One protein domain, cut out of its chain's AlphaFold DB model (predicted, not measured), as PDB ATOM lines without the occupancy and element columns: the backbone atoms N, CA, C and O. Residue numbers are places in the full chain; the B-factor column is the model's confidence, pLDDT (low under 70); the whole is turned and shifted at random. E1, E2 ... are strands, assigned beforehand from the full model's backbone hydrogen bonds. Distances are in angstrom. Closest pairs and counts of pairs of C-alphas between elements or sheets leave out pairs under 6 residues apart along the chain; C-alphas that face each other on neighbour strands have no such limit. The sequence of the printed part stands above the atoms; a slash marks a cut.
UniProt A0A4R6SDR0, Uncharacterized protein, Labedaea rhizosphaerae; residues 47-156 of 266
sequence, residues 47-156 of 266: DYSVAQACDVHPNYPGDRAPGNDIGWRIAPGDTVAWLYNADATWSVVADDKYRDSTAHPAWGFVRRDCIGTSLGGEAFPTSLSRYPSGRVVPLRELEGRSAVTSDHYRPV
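Overview. This is residues 47 to 156 of the 266 residues of an uncharacterized protein of Labedaea rhizosphaerae (UniProt A0A4R6SDR0). Little is regular here: a small curled sheet, E1 to E5, like part of a barrel, is the core, with long loops around it and the hairpin E6 and E7 beside E2. Of 110 printed residues, 31 lie in seven strands, all strand in class; the antiparallel sheet runs E4, E3, E2, E1, E5. It is compact, radius of gyration of the C-alphas 14.0 A, spanning 42 by 27 by 26 A.

Along the chain. E1, residues 47 to 50, begins at C-alpha (226.861, 131.364, 146.067). E2 holds 79 to 85, 16.9 A long, E3 90 to 94, E4 107 to 111, E5 115 to 118, E6 143 to 145, E7 153 to 155, ending at (215.714, 142.505, 134.057).

Arrangement. E1 to E4 form a meander, each strand the antiparallel neighbour of the one before; N 83 and O 92 are within hydrogen-bond range, 2.9 A. The closest C-alphas of E2 and E6, Tyr 84 and Gly 144, are 4.4 A apart.

Size, cuts and confidence. The printed part has no cut. Links E1 to E2, E3 to E4 and E5 to E6 are long. Residues 63 and 122 to 129 have pLDDT under 70.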
ATOM      1  N   ASP A  47     226.967 132.694 145.491       94.81
ATOM      2  CA  ASP A  47     226.861 131.364 146.067       94.81
ATOM      3  C   ASP A  47     226.032 131.401 147.351       94.81
ATOM      4  O   ASP A  47     226.192 132.281 148.207       94.81
ATOM      5  N   TYR A  48     225.132 130.432 147.470       97.31
ATOM      6  CA  TYR A  48     224.255 130.218 148.610       97.31
ATOM      7  C   TYR A  48     224.386 128.780 149.095       97.31
ATOM      8  O   TYR A  48     224.545 127.859 148.292       97.31
ATOM      9  N   SER A  49     224.259 128.585 150.407       98.06
ATOM     10  CA  SER A  49     224.011 127.254 150.950       98.06
ATOM     11  C   SER A  49     222.587 126.806 150.636       98.06
ATOM     12  O   SER A  49     221.652 127.608 150.619       98.06
ATOM     13  N   VAL A  50     222.402 125.510 150.436       98.44
ATOM     14  CA  VAL A  50     221.084 124.877 150.374       98.44
ATOM     15  C   VAL A  50     220.605 124.593 151.799       98.44
ATOM     16  O   VAL A  50     221.329 124.004 152.602       98.44
ATOM     17  N   ALA A  51     219.393 125.038 152.129       98.06
ATOM     18  CA  ALA A  51     218.809 124.913 153.465       98.06
ATOM     19  C   ALA A  51     218.098 123.572 153.686       98.06
ATOM     20  O   ALA A  51     218.090 123.052 154.800       98.06
ATOM     21  N   GLN A  52     217.496 123.012 152.636       97.94
ATOM     22  CA  GLN A  52     216.741 121.760 152.689       97.94
ATOM     23  C   GLN A  52     216.865 120.983 151.377       97.94
ATOM     24  O   GLN A  52     217.154 121.563 150.333       97.94
ATOM     25  N   ALA A  53     216.641 119.668 151.431       98.00
ATOM     26  CA  ALA A  53     216.696 118.827 150.241       98.00
ATOM     27  C   ALA A  53     215.573 119.198 149.266       98.00
ATOM     28  O   ALA A  53     214.405 119.210 149.654       98.00
ATOM     29  N   CYS A  54     215.921 119.448 148.006       97.69
ATOM     30  CA  CYS A  54     214.965 119.876 146.996       97.69
ATOM     31  C   CYS A  54     215.252 119.281 145.629       97.69
ATOM     32  O   CYS A  54     216.403 119.047 145.260       97.69
ATOM     33  N   ASP A  55     214.179 119.081 144.873       97.25
ATOM     34  CA  ASP A  55     214.272 118.716 143.471       97.25
ATOM     35  C   ASP A  55     214.618 119.960 142.650       97.25
ATOM     36  O   ASP A  55     214.141 121.069 142.924       97.25
ATOM     37  N   VAL A  56     215.465 119.764 141.646       97.50
ATOM     38  CA  VAL A  56     215.847 120.806 140.700       97.50
ATOM     39  C   VAL A  56     215.317 120.428 139.329       97.50
ATOM     40  O   VAL A  56     215.536 119.331 138.820       97.50
ATOM     41  N   HIS A  57     214.606 121.362 138.713       97.19
ATOM     42  CA  HIS A  57     213.936 121.138 137.446       97.19
ATOM     43  C   HIS A  57     214.670 121.874 136.322       97.19
ATOM     44  O   HIS A  57     214.774 123.097 136.374       97.19
ATOM     45  N   PRO A  58     215.147 121.192 135.272       96.56
ATOM     46  CA  PRO A  58     215.737 121.827 134.087       96.56
ATOM     47  C   PRO A  58     214.884 122.916 133.423       96.56
ATOM     48  O   PRO A  58     215.411 123.792 132.736       96.56
ATOM     49  N   ASN A  59     213.563 122.855 133.588       97.06
ATOM     50  CA  ASN A  59     212.597 123.800 133.051       97.06
ATOM     51  C   ASN A  59     211.593 124.250 134.116       97.06
ATOM     52  O   ASN A  59     211.361 123.574 135.116       97.06
ATOM     53  N   TYR A  60     210.953 125.396 133.872       95.69
ATOM     54  CA  TYR A  60     210.008 125.989 134.813       95.69
ATOM     55  C   TYR A  60     208.851 125.020 135.161       95.69
ATOM     56  O   TYR A  60     208.134 124.593 134.251       95.69
ATOM     57  N   PRO A  61     208.631 124.668 136.442       88.19
ATOM     58  CA  PRO A  61     207.729 123.565 136.809       88.19
ATOM     59  C   PRO A  61     206.238 123.827 136.597       88.19
ATOM     60  O   PRO A  61     205.474 122.875 136.433       88.19
ATOM     61  N   GLY A  62     205.815 125.095 136.549       76.31
ATOM     62  CA  GLY A  62     204.400 125.467 136.419       76.31
ATOM     63  C   GLY A  62     203.710 124.950 135.149       76.31
ATOM     64  O   GLY A  62     202.486 124.858 135.118       76.31
ATOM     65  N   ASP A  63     204.478 124.551 134.133       63.78
ATOM     66  CA  ASP A  63     203.955 124.175 132.816       63.78
ATOM     67  C   ASP A  63     203.933 122.650 132.566       63.78
ATOM     68  O   ASP A  63     203.647 122.229 131.443       63.78
ATOM     69  N   ARG A  64     204.253 121.811 133.574       74.94
ATOM     70  CA  ARG A  64     204.572 120.371 133.387       74.94
ATOM     71  C   ARG A  64     205.550 120.168 132.224       74.94
ATOM     72  O   ARG A  64     205.360 119.307 131.366       74.94
ATOM     73  N   ALA A  65     206.563 121.032 132.174       83.50
ATOM     74  CA  ALA A  65     207.539 121.037 131.103       83.50
ATOM     75  C   ALA A  65     208.218 119.656 131.003       83.50
ATOM     76  O   ALA A  65     208.726 119.159 132.012       83.50
ATOM     77  N   PRO A  66     208.235 119.029 129.814       87.69
ATOM     78  CA  PRO A  66     208.957 117.781 129.599       87.69
ATOM     79  C   PRO A  66     210.440 117.907 129.977       87.69
ATOM     80  O   PRO A  66     211.038 118.977 129.823       87.69
ATOM     81  N   GLY A  67     211.037 116.810 130.451       87.06
ATOM     82  CA  GLY A  67     212.441 116.768 130.873       87.06
ATOM     83  C   GLY A  67     212.697 117.315 132.280       87.06
ATOM     84  O   GLY A  67     213.847 117.555 132.638       87.06
ATOM     85  N   ASN A  68     211.647 117.528 133.081       92.44
ATOM     86  CA  ASN A  68     211.774 117.896 134.493       92.44
ATOM     87  C   ASN A  68     211.978 116.699 135.434       92.44
ATOM     88  O   ASN A  68     212.318 116.887 136.598       92.44
ATOM     89  N   ASP A  69     211.778 115.490 134.929       91.06
ATOM     90  CA  ASP A  69     211.791 114.204 135.620       91.06
ATOM     91  C   ASP A  69     213.146 113.484 135.506       91.06
ATOM     92  O   ASP A  69     213.214 112.269 135.363       91.06
ATOM     93  N   ILE A  70     214.251 114.234 135.597       92.38
ATOM     94  CA  ILE A  70     215.616 113.679 135.506       92.38
ATOM     95  C   ILE A  70     216.204 113.247 136.862       92.38
ATOM     96  O   ILE A  70     217.357 112.834 136.931       92.38
ATOM     97  N   GLY A  71     215.432 113.353 137.949       93.50
ATOM     98  CA  GLY A  71     215.864 112.940 139.291       93.50
ATOM     99  C   GLY A  71     216.962 113.813 139.909       93.50
ATOM    100  O   GLY A  71     217.652 113.368 140.826       93.50
ATOM    101  N   TRP A  72     217.140 115.044 139.424       96.31
ATOM    102  CA  TRP A  72     218.124 115.976 139.967       96.31
ATOM    103  C   TRP A  72     217.670 116.527 141.316       96.31
ATOM    104  O   TRP A  72     216.591 117.110 141.433       96.31
ATOM    105  N   ARG A  73     218.516 116.358 142.333       97.25
ATOM    106  CA  ARG A  73     218.285 116.862 143.685       97.25
ATOM    107  C   ARG A  73     219.522 117.568 144.222       97.25
ATOM    108  O   ARG A  73     220.643 117.153 143.928       97.25
ATOM    109  N   ILE A  74     219.282 118.580 145.044       97.94
ATOM    110  CA  ILE A  74     220.272 119.231 145.905       97.94
ATOM    111  C   ILE A  74     219.926 118.933 147.365       97.94
ATOM    112  O   ILE A  74     218.754 118.756 147.707       97.94
ATOM    113  N   ALA A  75     220.935 118.840 148.221       98.00
ATOM    114  CA  ALA A  75     220.829 118.457 149.622       98.00
ATOM    115  C   ALA A  75     221.233 119.611 150.559       98.00
ATOM    116  O   ALA A  75     221.952 120.518 150.145       98.00
ATOM    117  N   PRO A  76     220.800 119.597 151.836       98.38
ATOM    118  CA  PRO A  76     221.247 120.585 152.811       98.38
ATOM    119  C   PRO A  76     222.777 120.625 152.895       98.38
ATOM    120  O   PRO A  76     223.419 119.583 153.012       98.38
ATOM    121  N   GLY A  77     223.349 121.827 152.871       96.19
ATOM    122  CA  GLY A  77     224.800 122.029 152.884       96.19
ATOM    123  C   GLY A  77     225.460 122.052 151.503       96.19
ATOM    124  O   GLY A  77     226.597 122.517 151.412       96.19
ATOM    125  N   ASP A  78     224.758 121.653 150.435       98.06
ATOM    126  CA  ASP A  78     225.233 121.885 149.070       98.06
ATOM    127  C   ASP A  78     225.381 123.390 148.804       98.06
ATOM    128  O   ASP A  78     224.741 124.233 149.445       98.06
ATOM    129  N   THR A  79     226.236 123.734 147.840       97.38
ATOM    130  CA  THR A  79     226.422 125.110 147.376       97.38
ATOM    131  C   THR A  79     225.814 125.264 145.997       97.38
ATOM    132  O   THR A  79     226.147 124.516 145.082       97.38
ATOM    133  N   VAL A  80     224.948 126.261 145.845       97.56
ATOM    134  CA  VAL A  80     224.361 126.620 144.556       97.56
ATOM    135  C   VAL A  80     224.590 128.086 144.245       97.56
ATOM    136  O   VAL A  80     224.549 128.962 145.109       97.56
ATOM    137  N   ALA A  81     224.784 128.346 142.968       96.00
ATOM    138  CA  ALA A  81     224.994 129.654 142.399       96.00
ATOM    139  C   ALA A  81     223.632 130.273 142.043       96.00
ATOM    140  O   ALA A  81     223.009 129.899 141.052       96.00
ATOM    141  N   TRP A  82     223.127 131.225 142.826       96.44
ATOM    142  CA  TRP A  82     221.863 131.898 142.516       96.44
ATOM    143  C   TRP A  82     222.013 132.834 141.309       96.44
ATOM    144  O   TRP A  82     222.919 133.674 141.268       96.44
ATOM    145  N   LEU A  83     221.098 132.709 140.340       95.50
ATOM    146  CA  LEU A  83     221.080 133.520 139.119       95.50
ATOM    147  C   LEU A  83     220.019 134.630 139.185       95.50
ATOM    148  O   LEU A  83     220.347 135.798 138.971       95.50
ATOM    149  N   TYR A  84     218.758 134.269 139.451       97.31
ATOM    150  CA  TYR A  84     217.619 135.186 139.623       97.31
ATOM    151  C   TYR A  84     216.398 134.447 140.201       97.31
ATOM    152  O   TYR A  84     216.380 133.216 140.242       97.31
ATOM    153  N   ASN A  85     215.348 135.168 140.608       98.06
ATOM    154  CA  ASN A  85     214.048 134.553 140.910       98.06
ATOM    155  C   ASN A  85     213.119 134.633 139.705       98.06
ATOM    156  O   ASN A  85     212.900 135.721 139.176       98.06
ATOM    157  N   ALA A  86     212.576 133.498 139.273       97.38
ATOM    158  CA  ALA A  86     211.609 133.449 138.183       97.38
ATOM    159  C   ALA A  86     210.250 134.027 138.611       97.38
ATOM    160  O   ALA A  86     209.592 134.686 137.812       97.38
ATOM    161  N   ASP A  87     209.869 133.801 139.869       97.19
ATOM    162  CA  ASP A  87     208.703 134.380 140.535       97.19
ATOM    163  C   ASP A  87     208.884 134.331 142.070       97.19
ATOM    164  O   ASP A  87     209.989 134.111 142.579       97.19
ATOM    165  N   ALA A  88     207.800 134.520 142.828       97.12
ATOM    166  CA  ALA A  88     207.803 134.444 144.289       97.12
ATOM    167  C   ALA A  88     208.154 133.051 144.857       97.12
ATOM    168  O   ALA A  88     208.487 132.937 146.039       97.12
ATOM    169  N   THR A  89     208.060 131.994 144.048       97.50
ATOM    170  CA  THR A  89     208.192 130.597 144.483       97.50
ATOM    171  C   THR A  89     209.469 129.952 143.970       97.50
ATOM    172  O   THR A  89     210.046 129.133 144.675       97.50
ATOM    173  N   TRP A  90     209.924 130.305 142.772       98.06
ATOM    174  CA  TRP A  90     210.977 129.616 142.041       98.06
ATOM    175  C   TRP A  90     212.180 130.519 141.813       98.06
ATOM    176  O   TRP A  90     212.075 131.642 141.316       98.06
ATOM    177  N   SER A  91     213.354 129.972 142.095       98.12
ATOM    178  CA  SER A  91     214.642 130.570 141.783       98.12
ATOM    179  C   SER A  91     215.357 129.752 140.722       98.12
ATOM    180  O   SER A  91     215.228 128.530 140.670       98.12
ATOM    181  N   VAL A  92     216.125 130.436 139.881       97.94
ATOM    182  CA  VAL A  92     217.055 129.798 138.957       97.94
ATOM    183  C   VAL A  92     218.425 129.769 139.606       97.94
ATOM    184  O   VAL A  92     218.947 130.804 140.029       97.94
ATOM    185  N   VAL A  93     218.993 128.574 139.674       97.81
ATOM    186  CA  VAL A  93     220.304 128.310 140.257       97.81
ATOM    187  C   VAL A  93     221.195 127.600 139.249       97.81
ATOM    188  O   VAL A  93     220.698 126.911 138.362       97.81
ATOM    189  N   ALA A  94     222.502 127.772 139.387       96.69
ATOM    190  CA  ALA A  94     223.516 126.923 138.790       96.69
ATOM    191  C   ALA A  94     224.119 126.007 139.864       96.69
ATOM    192  O   ALA A  94     224.222 126.389 141.028       96.69
ATOM    193  N   ASP A  95     224.502 124.805 139.462       96.50
ATOM    194  CA  ASP A  95     225.125 123.801 140.320       96.50
ATOM    195  C   ASP A  95     226.431 123.364 139.659       96.50
ATOM    196  O   ASP A  95     226.433 122.709 138.611       96.50
ATOM    197  N   ASP A  96     227.552 123.780 140.250       93.38
ATOM    198  CA  ASP A  96     228.884 123.559 139.682       93.38
ATOM    199  C   ASP A  96     229.218 122.061 139.579       93.38
ATOM    200  O   ASP A  96     229.941 121.655 138.671       93.38
ATOM    201  N   LYS A  97     228.582 121.207 140.402       94.44
ATOM    202  CA  LYS A  97     228.691 119.741 140.310       94.44
ATOM    203  C   LYS A  97     228.341 119.209 138.919       94.44
ATOM    204  O   LYS A  97     228.877 118.184 138.499       94.44
ATOM    205  N   TYR A  98     227.434 119.879 138.209       95.25
ATOM    206  CA  TYR A  98     226.954 119.459 136.893       95.25
ATOM    207  C   TYR A  98     227.492 120.317 135.749       95.25
ATOM    208  O   TYR A  98     227.046 120.161 134.613       95.25
ATOM    209  N   ARG A  99     228.474 121.187 136.011       92.19
ATOM    210  CA  ARG A  99     229.055 122.087 135.008       92.19
ATOM    211  C   ARG A  99     229.543 121.373 133.749       92.19
ATOM    212  O   ARG A  99     229.282 121.849 132.648       92.19
ATOM    213  N   ASP A 100     230.190 120.227 133.932       91.75
ATOM    214  CA  ASP A 100     230.748 119.412 132.849       91.75
ATOM    215  C   ASP A 100     229.915 118.142 132.584       91.75
ATOM    216  O   ASP A 100     230.360 117.211 131.911       91.75
ATOM    217  N   SER A 101     228.696 118.070 133.133       92.88
ATOM    218  CA  SER A 101     227.823 116.909 132.969       92.88
ATOM    219  C   SER A 101     227.099 116.932 131.626       92.88
ATOM    220  O   SER A 101     226.574 117.950 131.185       92.88
ATOM    221  N   THR A 102     226.988 115.762 131.002       90.50
ATOM    222  CA  THR A 102     226.101 115.537 129.851       90.50
ATOM    223  C   THR A 102     224.731 114.997 130.260       90.50
ATOM    224  O   THR A 102     223.810 114.998 129.446       90.50
ATOM    225  N   ALA A 103     224.584 114.540 131.509       90.56
ATOM    226  CA  ALA A 103     223.354 113.946 132.030       90.56
ATOM    227  C   ALA A 103     222.413 114.984 132.658       90.56
ATOM    228  O   ALA A 103     221.204 114.775 132.686       90.56
ATOM    229  N   HIS A 104     222.966 116.088 133.163       93.25
ATOM    230  CA  HIS A 104     222.228 117.149 133.842       93.25
ATOM    231  C   HIS A 104     222.657 118.510 133.298       93.25
ATOM    232  O   HIS A 104     223.853 118.711 133.076       93.25
ATOM    233  N   PRO A 105     221.734 119.464 133.097       95.62
ATOM    234  CA  PRO A 105     222.142 120.837 132.856       95.62
ATOM    235  C   PRO A 105     222.834 121.385 134.109       95.62
ATOM    236  O   PRO A 105     222.445 121.080 135.232       95.62
ATOM    237  N   ALA A 106     223.819 122.261 133.923       95.69
ATOM    238  CA  ALA A 106     224.528 122.926 135.021       95.69
ATOM    239  C   ALA A 106     223.671 123.952 135.795       95.69
ATOM    240  O   ALA A 106     224.194 124.739 136.579       95.69
ATOM    241  N   TRP A 107     222.374 124.033 135.502       97.00
ATOM    242  CA  TRP A 107     221.459 125.036 136.028       97.00
ATOM    243  C   TRP A 107     220.013 124.537 135.948       97.00
ATOM    244  O   TRP A 107     219.678 123.716 135.095       97.00
ATOM    245  N   GLY A 108     219.150 125.043 136.825       97.38
ATOM    246  CA  GLY A 108     217.747 124.652 136.878       97.38
ATOM    247  C   GLY A 108     216.921 125.520 137.819       97.38
ATOM    248  O   GLY A 108     217.402 126.501 138.387       97.38
ATOM    249  N   PHE A 109     215.650 125.161 137.951       97.94
ATOM    250  CA  PHE A 109     214.658 125.810 138.793       97.94
ATOM    251  C   PHE A 109     214.497 125.031 140.092       97.94
ATOM    252  O   PHE A 109     214.220 123.833 140.074       97.94
ATOM    253  N   VAL A 110     214.609 125.728 141.212       97.94
ATOM    254  CA  VAL A 110     214.390 125.182 142.550       97.94
ATOM    255  C   VAL A 110     213.427 126.088 143.304       97.94
ATOM    256  O   VAL A 110     213.358 127.289 143.020       97.94
ATOM    257  N   ARG A 111     212.658 125.545 144.252       97.94
ATOM    258  CA  ARG A 111     211.852 126.413 145.111       97.94
ATOM    259  C   ARG A 111     212.769 127.345 145.904       97.94
ATOM    260  O   ARG A 111     213.827 126.949 146.385       97.94
ATOM    261  N   ARG A 112     212.365 128.601 146.049       97.81
ATOM    262  CA  ARG A 112     213.161 129.652 146.688       97.81
ATOM    263  C   ARG A 112     213.427 129.361 148.163       97.81
ATOM    264  O   ARG A 112     214.494 129.696 148.659       97.81
ATOM    265  N   ASP A 113     212.491 128.703 148.843       97.50
ATOM    266  CA  ASP A 113     212.632 128.270 150.238       97.50
ATOM    267  C   ASP A 113     213.626 127.110 150.431       97.50
ATOM    268  O   ASP A 113     213.936 126.747 151.562       97.50
ATOM    269  N   CYS A 114     214.156 126.533 149.352       97.75
ATOM    270  CA  CYS A 114     215.273 125.591 149.410       97.75
ATOM    271  C   CYS A 114     216.621 126.280 149.599       97.75
ATOM    272  O   CYS A 114     217.573 125.660 150.069       97.75
ATOM    273  N   ILE A 115     216.719 127.547 149.197       98.19
ATOM    274  CA  ILE A 115     217.968 128.297 149.221       98.19
ATOM    275  C   ILE A 115     218.095 128.964 150.590       98.19
ATOM    276  O   ILE A 115     217.207 129.691 151.028       98.19
ATOM    277  N   GLY A 116     219.206 128.697 151.267       98.00
ATOM    278  CA  GLY A 116     219.548 129.278 152.554       98.00
ATOM    279  C   GLY A 116     220.129 130.678 152.409       98.00
ATOM    280  O   GLY A 116     219.517 131.589 151.846       98.00
ATOM    281  N   THR A 117     221.325 130.873 152.953       98.00
ATOM    282  CA  THR A 117     221.975 132.185 152.987       98.00
ATOM    283  C   THR A 117     223.215 132.225 152.115       98.00
ATOM    284  O   THR A 117     223.870 131.207 151.901       98.00
ATOM    285  N   SER A 118     223.571 133.420 151.659       96.50
ATOM    286  CA  SER A 118     224.789 133.645 150.902       96.50
ATOM    287  C   SER A 118     226.017 133.190 151.682       96.50
ATOM    288  O   SER A 118     226.145 133.445 152.883       96.50
ATOM    289  N   LEU A 119     226.962 132.577 150.979       94.06
ATOM    290  CA  LEU A 119     228.260 132.188 151.535       94.06
ATOM    291  C   LEU A 119     229.254 133.358 151.579       94.06
ATOM    292  O   LEU A 119     230.347 133.251 152.130       94.06
ATOM    293  N   GLY A 120     228.840 134.512 151.056       84.06
ATOM    294  CA  GLY A 120     229.732 135.614 150.739       84.06
ATOM    295  C   GLY A 120     230.314 135.429 149.341       84.06
ATOM    296  O   GLY A 120     230.326 134.331 148.800       84.06
ATOM    297  N   GLY A 121     230.713 136.532 148.714       72.00
ATOM    298  CA  GLY A 121     231.164 136.514 147.324       72.00
ATOM    299  C   GLY A 121     232.569 137.058 147.141       72.00
ATOM    300  O   GLY A 121     233.094 137.797 147.984       72.00
ATOM    301  N   GLU A 122     233.133 136.741 145.977       65.69
ATOM    302  CA  GLU A 122     234.272 137.466 145.434       65.69
ATOM    303  C   GLU A 122     234.007 138.972 145.406       65.69
ATOM    304  O   GLU A 122     232.870 139.461 145.470       65.69
ATOM    305  N   ALA A 123     235.098 139.725 145.337       63.16
ATOM    306  CA  ALA A 123     235.008 141.161 145.363       63.16
ATOM    307  C   ALA A 123     234.275 141.698 144.114       63.16
ATOM    308  O   ALA A 123     234.701 141.477 142.982       63.16
ATOM    309  N   PHE A 124     233.156 142.388 144.325       65.38
ATOM    310  CA  PHE A 124     232.309 142.983 143.306       65.38
ATOM    311  C   PHE A 124     231.520 144.211 143.831       65.38
ATOM    312  O   PHE A 124     230.948 144.116 144.922       65.38
ATOM    313  N   PRO A 125     231.389 145.328 143.067       60.22
ATOM    314  CA  PRO A 125     231.937 145.590 141.722       60.22
ATOM    315  C   PRO A 125     233.424 145.933 141.687       60.22
ATOM    316  O   PRO A 125     234.055 145.856 140.637       60.22
ATOM    317  N   THR A 126     233.975 146.332 142.825       64.06
ATOM    318  CA  THR A 126     235.393 146.649 142.994       64.06
ATOM    319  C   THR A 126     236.101 145.500 143.696       64.06
ATOM    320  O   THR A 126     235.460 144.705 144.382       64.06
ATOM    321  N   SER A 127     237.431 145.459 143.609       60.09
ATOM    322  CA  SER A 127     238.278 144.501 144.336       60.09
ATOM    323  C   SER A 127     238.152 144.577 145.868       60.09
ATOM    324  O   SER A 127     238.661 143.698 146.563       60.09
ATOM    325  N   LEU A 128     237.463 145.593 146.401       62.16
ATOM    326  CA  LEU A 128     237.292 145.826 147.837       62.16
ATOM    327  C   LEU A 128     235.870 145.552 148.345       62.16
ATOM    328  O   LEU A 128     235.679 145.232 149.514       62.16
ATOM    329  N   SER A 129     234.861 145.669 147.489       67.44
ATOM    330  CA  SER A 129     233.461 145.420 147.848       67.44
ATOM    331  C   SER A 129     233.186 143.924 147.810       67.44
ATOM    332  O   SER A 129     233.423 143.336 146.774       67.44
ATOM    333  N   ARG A 130     232.681 143.292 148.870       76.88
ATOM    334  CA  ARG A 130     232.277 141.871 148.851       76.88
ATOM    335  C   ARG A 130     230.792 141.754 149.143       76.88
ATOM    336  O   ARG A 130     230.272 142.501 149.972       76.88
ATOM    337  N   TYR A 131     230.116 140.807 148.496       83.44
ATOM    338  CA  TYR A 131     228.760 140.473 148.922       83.44
ATOM    339  C   TYR A 131     228.840 139.808 150.305       83.44
ATOM    340  O   TYR A 131     229.619 138.864 150.459       83.44
ATOM    341  N   PRO A 132     228.104 140.299 151.317       89.56
ATOM    342  CA  PRO A 132     228.186 139.743 152.661       89.56
ATOM    343  C   PRO A 132     227.614 138.322 152.702       89.56
ATOM    344  O   PRO A 132     226.654 138.006 151.993       89.56
ATOM    345  N   SER A 133     228.191 137.476 153.552       94.06
ATOM    346  CA  SER A 133     227.603 136.187 153.917       94.06
ATOM    347  C   SER A 133     226.366 136.375 154.804       94.06
ATOM    348  O   SER A 133     226.120 137.462 155.339       94.06
ATOM    349  N   GLY A 134     225.554 135.325 154.940       96.06
ATOM    350  CA  GLY A 134     224.383 135.321 155.820       96.06
ATOM    351  C   GLY A 134     223.179 136.107 155.289       96.06
ATOM    352  O   GLY A 134     222.230 136.348 156.033       96.06
ATOM    353  N   ARG A 135     223.185 136.537 154.020       96.12
ATOM    354  CA  ARG A 135     222.030 137.211 153.407       96.12
ATOM    355  C   ARG A 135     221.094 136.196 152.784       96.12
ATOM    356  O   ARG A 135     221.546 135.280 152.112       96.12
ATOM    357  N   VAL A 136     219.796 136.393 152.965       96.81
ATOM    358  CA  VAL A 136     218.774 135.645 152.226       96.81
ATOM    359  C   VAL A 136     218.803 136.012 150.743       96.81
ATOM    360  O   VAL A 136     219.302 137.080 150.367       96.81
ATOM    361  N   VAL A 137     218.250 135.135 149.903       95.50
ATOM    362  CA  VAL A 137     218.028 135.421 148.481       95.50
ATOM    363  C   VAL A 137     217.228 136.728 148.337       95.50
ATOM    364  O   VAL A 137     216.220 136.895 149.031       95.50
ATOM    365  N   PRO A 138     217.634 137.671 147.462       94.69
ATOM    366  CA  PRO A 138     216.887 138.907 147.240       94.69
ATOM    367  C   PRO A 138     215.437 138.620 146.844       94.69
ATOM    368  O   PRO A 138     215.186 137.675 146.111       94.69
ATOM    369  N   LEU A 139     214.483 139.465 147.236       96.44
ATOM    370  CA  LEU A 139     213.066 139.302 146.863       96.44
ATOM    371  C   LEU A 139     212.730 139.827 145.454       96.44
ATOM    372  O   LEU A 139     211.562 139.951 145.104       96.44
ATOM    373  N   ARG A 140     213.744 140.161 144.651       95.62
ATOM    374  CA  ARG A 140     213.570 140.694 143.295       95.62
ATOM    375  C   ARG A 140     213.167 139.581 142.337       95.62
ATOM    376  O   ARG A 140     213.860 138.567 142.249       95.62
ATOM    377  N   GLU A 141     212.065 139.774 141.630       97.75
ATOM    378  CA  GLU A 141     211.557 138.839 140.629       97.75
ATOM    379  C   GLU A 141     211.964 139.293 139.235       97.75
ATOM    380  O   GLU A 141     211.922 140.481 138.924       97.75
ATOM    381  N   LEU A 142     212.361 138.337 138.397       97.75
ATOM    382  CA  LEU A 142     212.822 138.572 137.033       97.75
ATOM    383  C   LEU A 142     213.968 139.582 136.948       97.75
ATOM    384  O   LEU A 142     214.099 140.301 135.962       97.75
ATOM    385  N   GLU A 143     214.833 139.600 137.958       96.69
ATOM    386  CA  GLU A 143     216.055 140.391 137.960       96.69
ATOM    387  C   GLU A 143     217.238 139.533 138.399       96.69
ATOM    388  O   GLU A 143     217.259 138.990 139.505       96.69
ATOM    389  N   GLY A 144     218.240 139.424 137.529       92.94
ATOM    390  CA  GLY A 144     219.506 138.765 137.835       92.94
ATOM    391  C   GLY A 144     220.620 139.782 138.031       92.94
ATOM    392  O   GLY A 144     220.534 140.917 137.549       92.94
ATOM    393  N   ARG A 145     221.685 139.403 138.738       87.81
ATOM    394  CA  ARG A 145     222.779 140.347 138.992       87.81
ATOM    395  C   ARG A 145     223.620 140.612 137.756       87.81
ATOM    396  O   ARG A 145     223.841 139.749 136.909       87.81
ATOM    397  N   SER A 146     224.142 141.829 137.677       85.31
ATOM    398  CA  SER A 146     224.906 142.281 136.530       85.31
ATOM    399  C   SER A 146     226.005 143.265 136.897       85.31
ATOM    400  O   SER A 146     225.802 144.177 137.691       85.31
ATOM    401  N   ALA A 147     227.168 143.122 136.259       78.62
ATOM    402  CA  ALA A 147     228.312 144.011 136.467       78.62
ATOM    403  C   ALA A 147     228.166 145.405 135.836       78.62
ATOM    404  O   ALA A 147     229.023 146.268 135.993       78.62
ATOM    405  N   VAL A 148     227.107 145.607 135.065       79.94
ATOM    406  CA  VAL A 148     227.009 146.663 134.051       79.94
ATOM    407  C   VAL A 148     225.762 147.534 134.244       79.94
ATOM    408  O   VAL A 148     225.360 148.253 133.333       79.94
ATOM    409  N   THR A 149     225.130 147.456 135.414       83.12
ATOM    410  CA  THR A 149     224.140 148.419 135.919       83.12
ATOM    411  C   THR A 149     224.616 148.976 137.251       83.12
ATOM    412  O   THR A 149     225.375 148.321 137.971       83.12
ATOM    413  N   SER A 150     224.192 150.198 137.567       84.50
ATOM    414  CA  SER A 150     224.587 150.906 138.788       84.50
ATOM    415  C   SER A 150     224.043 150.253 140.058       84.50
ATOM    416  O   SER A 150     224.729 150.249 141.071       84.50
ATOM    417  N   ASP A 151     222.844 149.672 140.001       85.44
ATOM    418  CA  ASP A 151     222.250 148.908 141.104       85.44
ATOM    419  C   ASP A 151     222.680 147.433 141.106       85.44
ATOM    420  O   ASP A 151     222.348 146.685 142.024       85.44
ATOM    421  N   HIS A 152     223.448 147.026 140.095       86.81
ATOM    422  CA  HIS A 152     223.941 145.672 139.875       86.81
ATOM    423  C   HIS A 152     222.863 144.620 139.615       86.81
ATOM    424  O   HIS A 152     223.135 143.428 139.783       86.81
ATOM    425  N   TYR A 153     221.674 145.029 139.170       91.19
ATOM    426  CA  TYR A 153     220.616 144.136 138.710       91.19
ATOM    427  C   TYR A 153     220.195 144.462 137.287       91.19
ATOM    428  O   TYR A 153     220.359 145.572 136.783       91.19
ATOM    429  N   ARG A 154     219.692 143.450 136.593       93.56
ATOM    430  CA  ARG A 154     219.174 143.584 135.243       93.56
ATOM    431  C   ARG A 154     217.916 142.751 135.075       93.56
ATOM    432  O   ARG A 154     217.908 141.608 135.530       93.56
ATOM    433  N   PRO A 155     216.922 143.259 134.327       96.44
ATOM    434  CA  PRO A 155     215.714 142.505 134.057       96.44
ATOM    435  C   PRO A 155     216.030 141.250 133.238       96.44
ATOM    436  O   PRO A 155     216.931 141.254 132.389       96.44
ATOM    437  N   VAL A 156     215.257 140.204 133.493       97.31
ATOM    438  CA  VAL A 156     215.230 138.928 132.787       97.31
ATOM    439  C   VAL A 156     213.931 138.869 132.002       97.31
ATOM    440  O   VAL A 156     212.841 138.922 132.570       97.31
TER     441      VAL A 156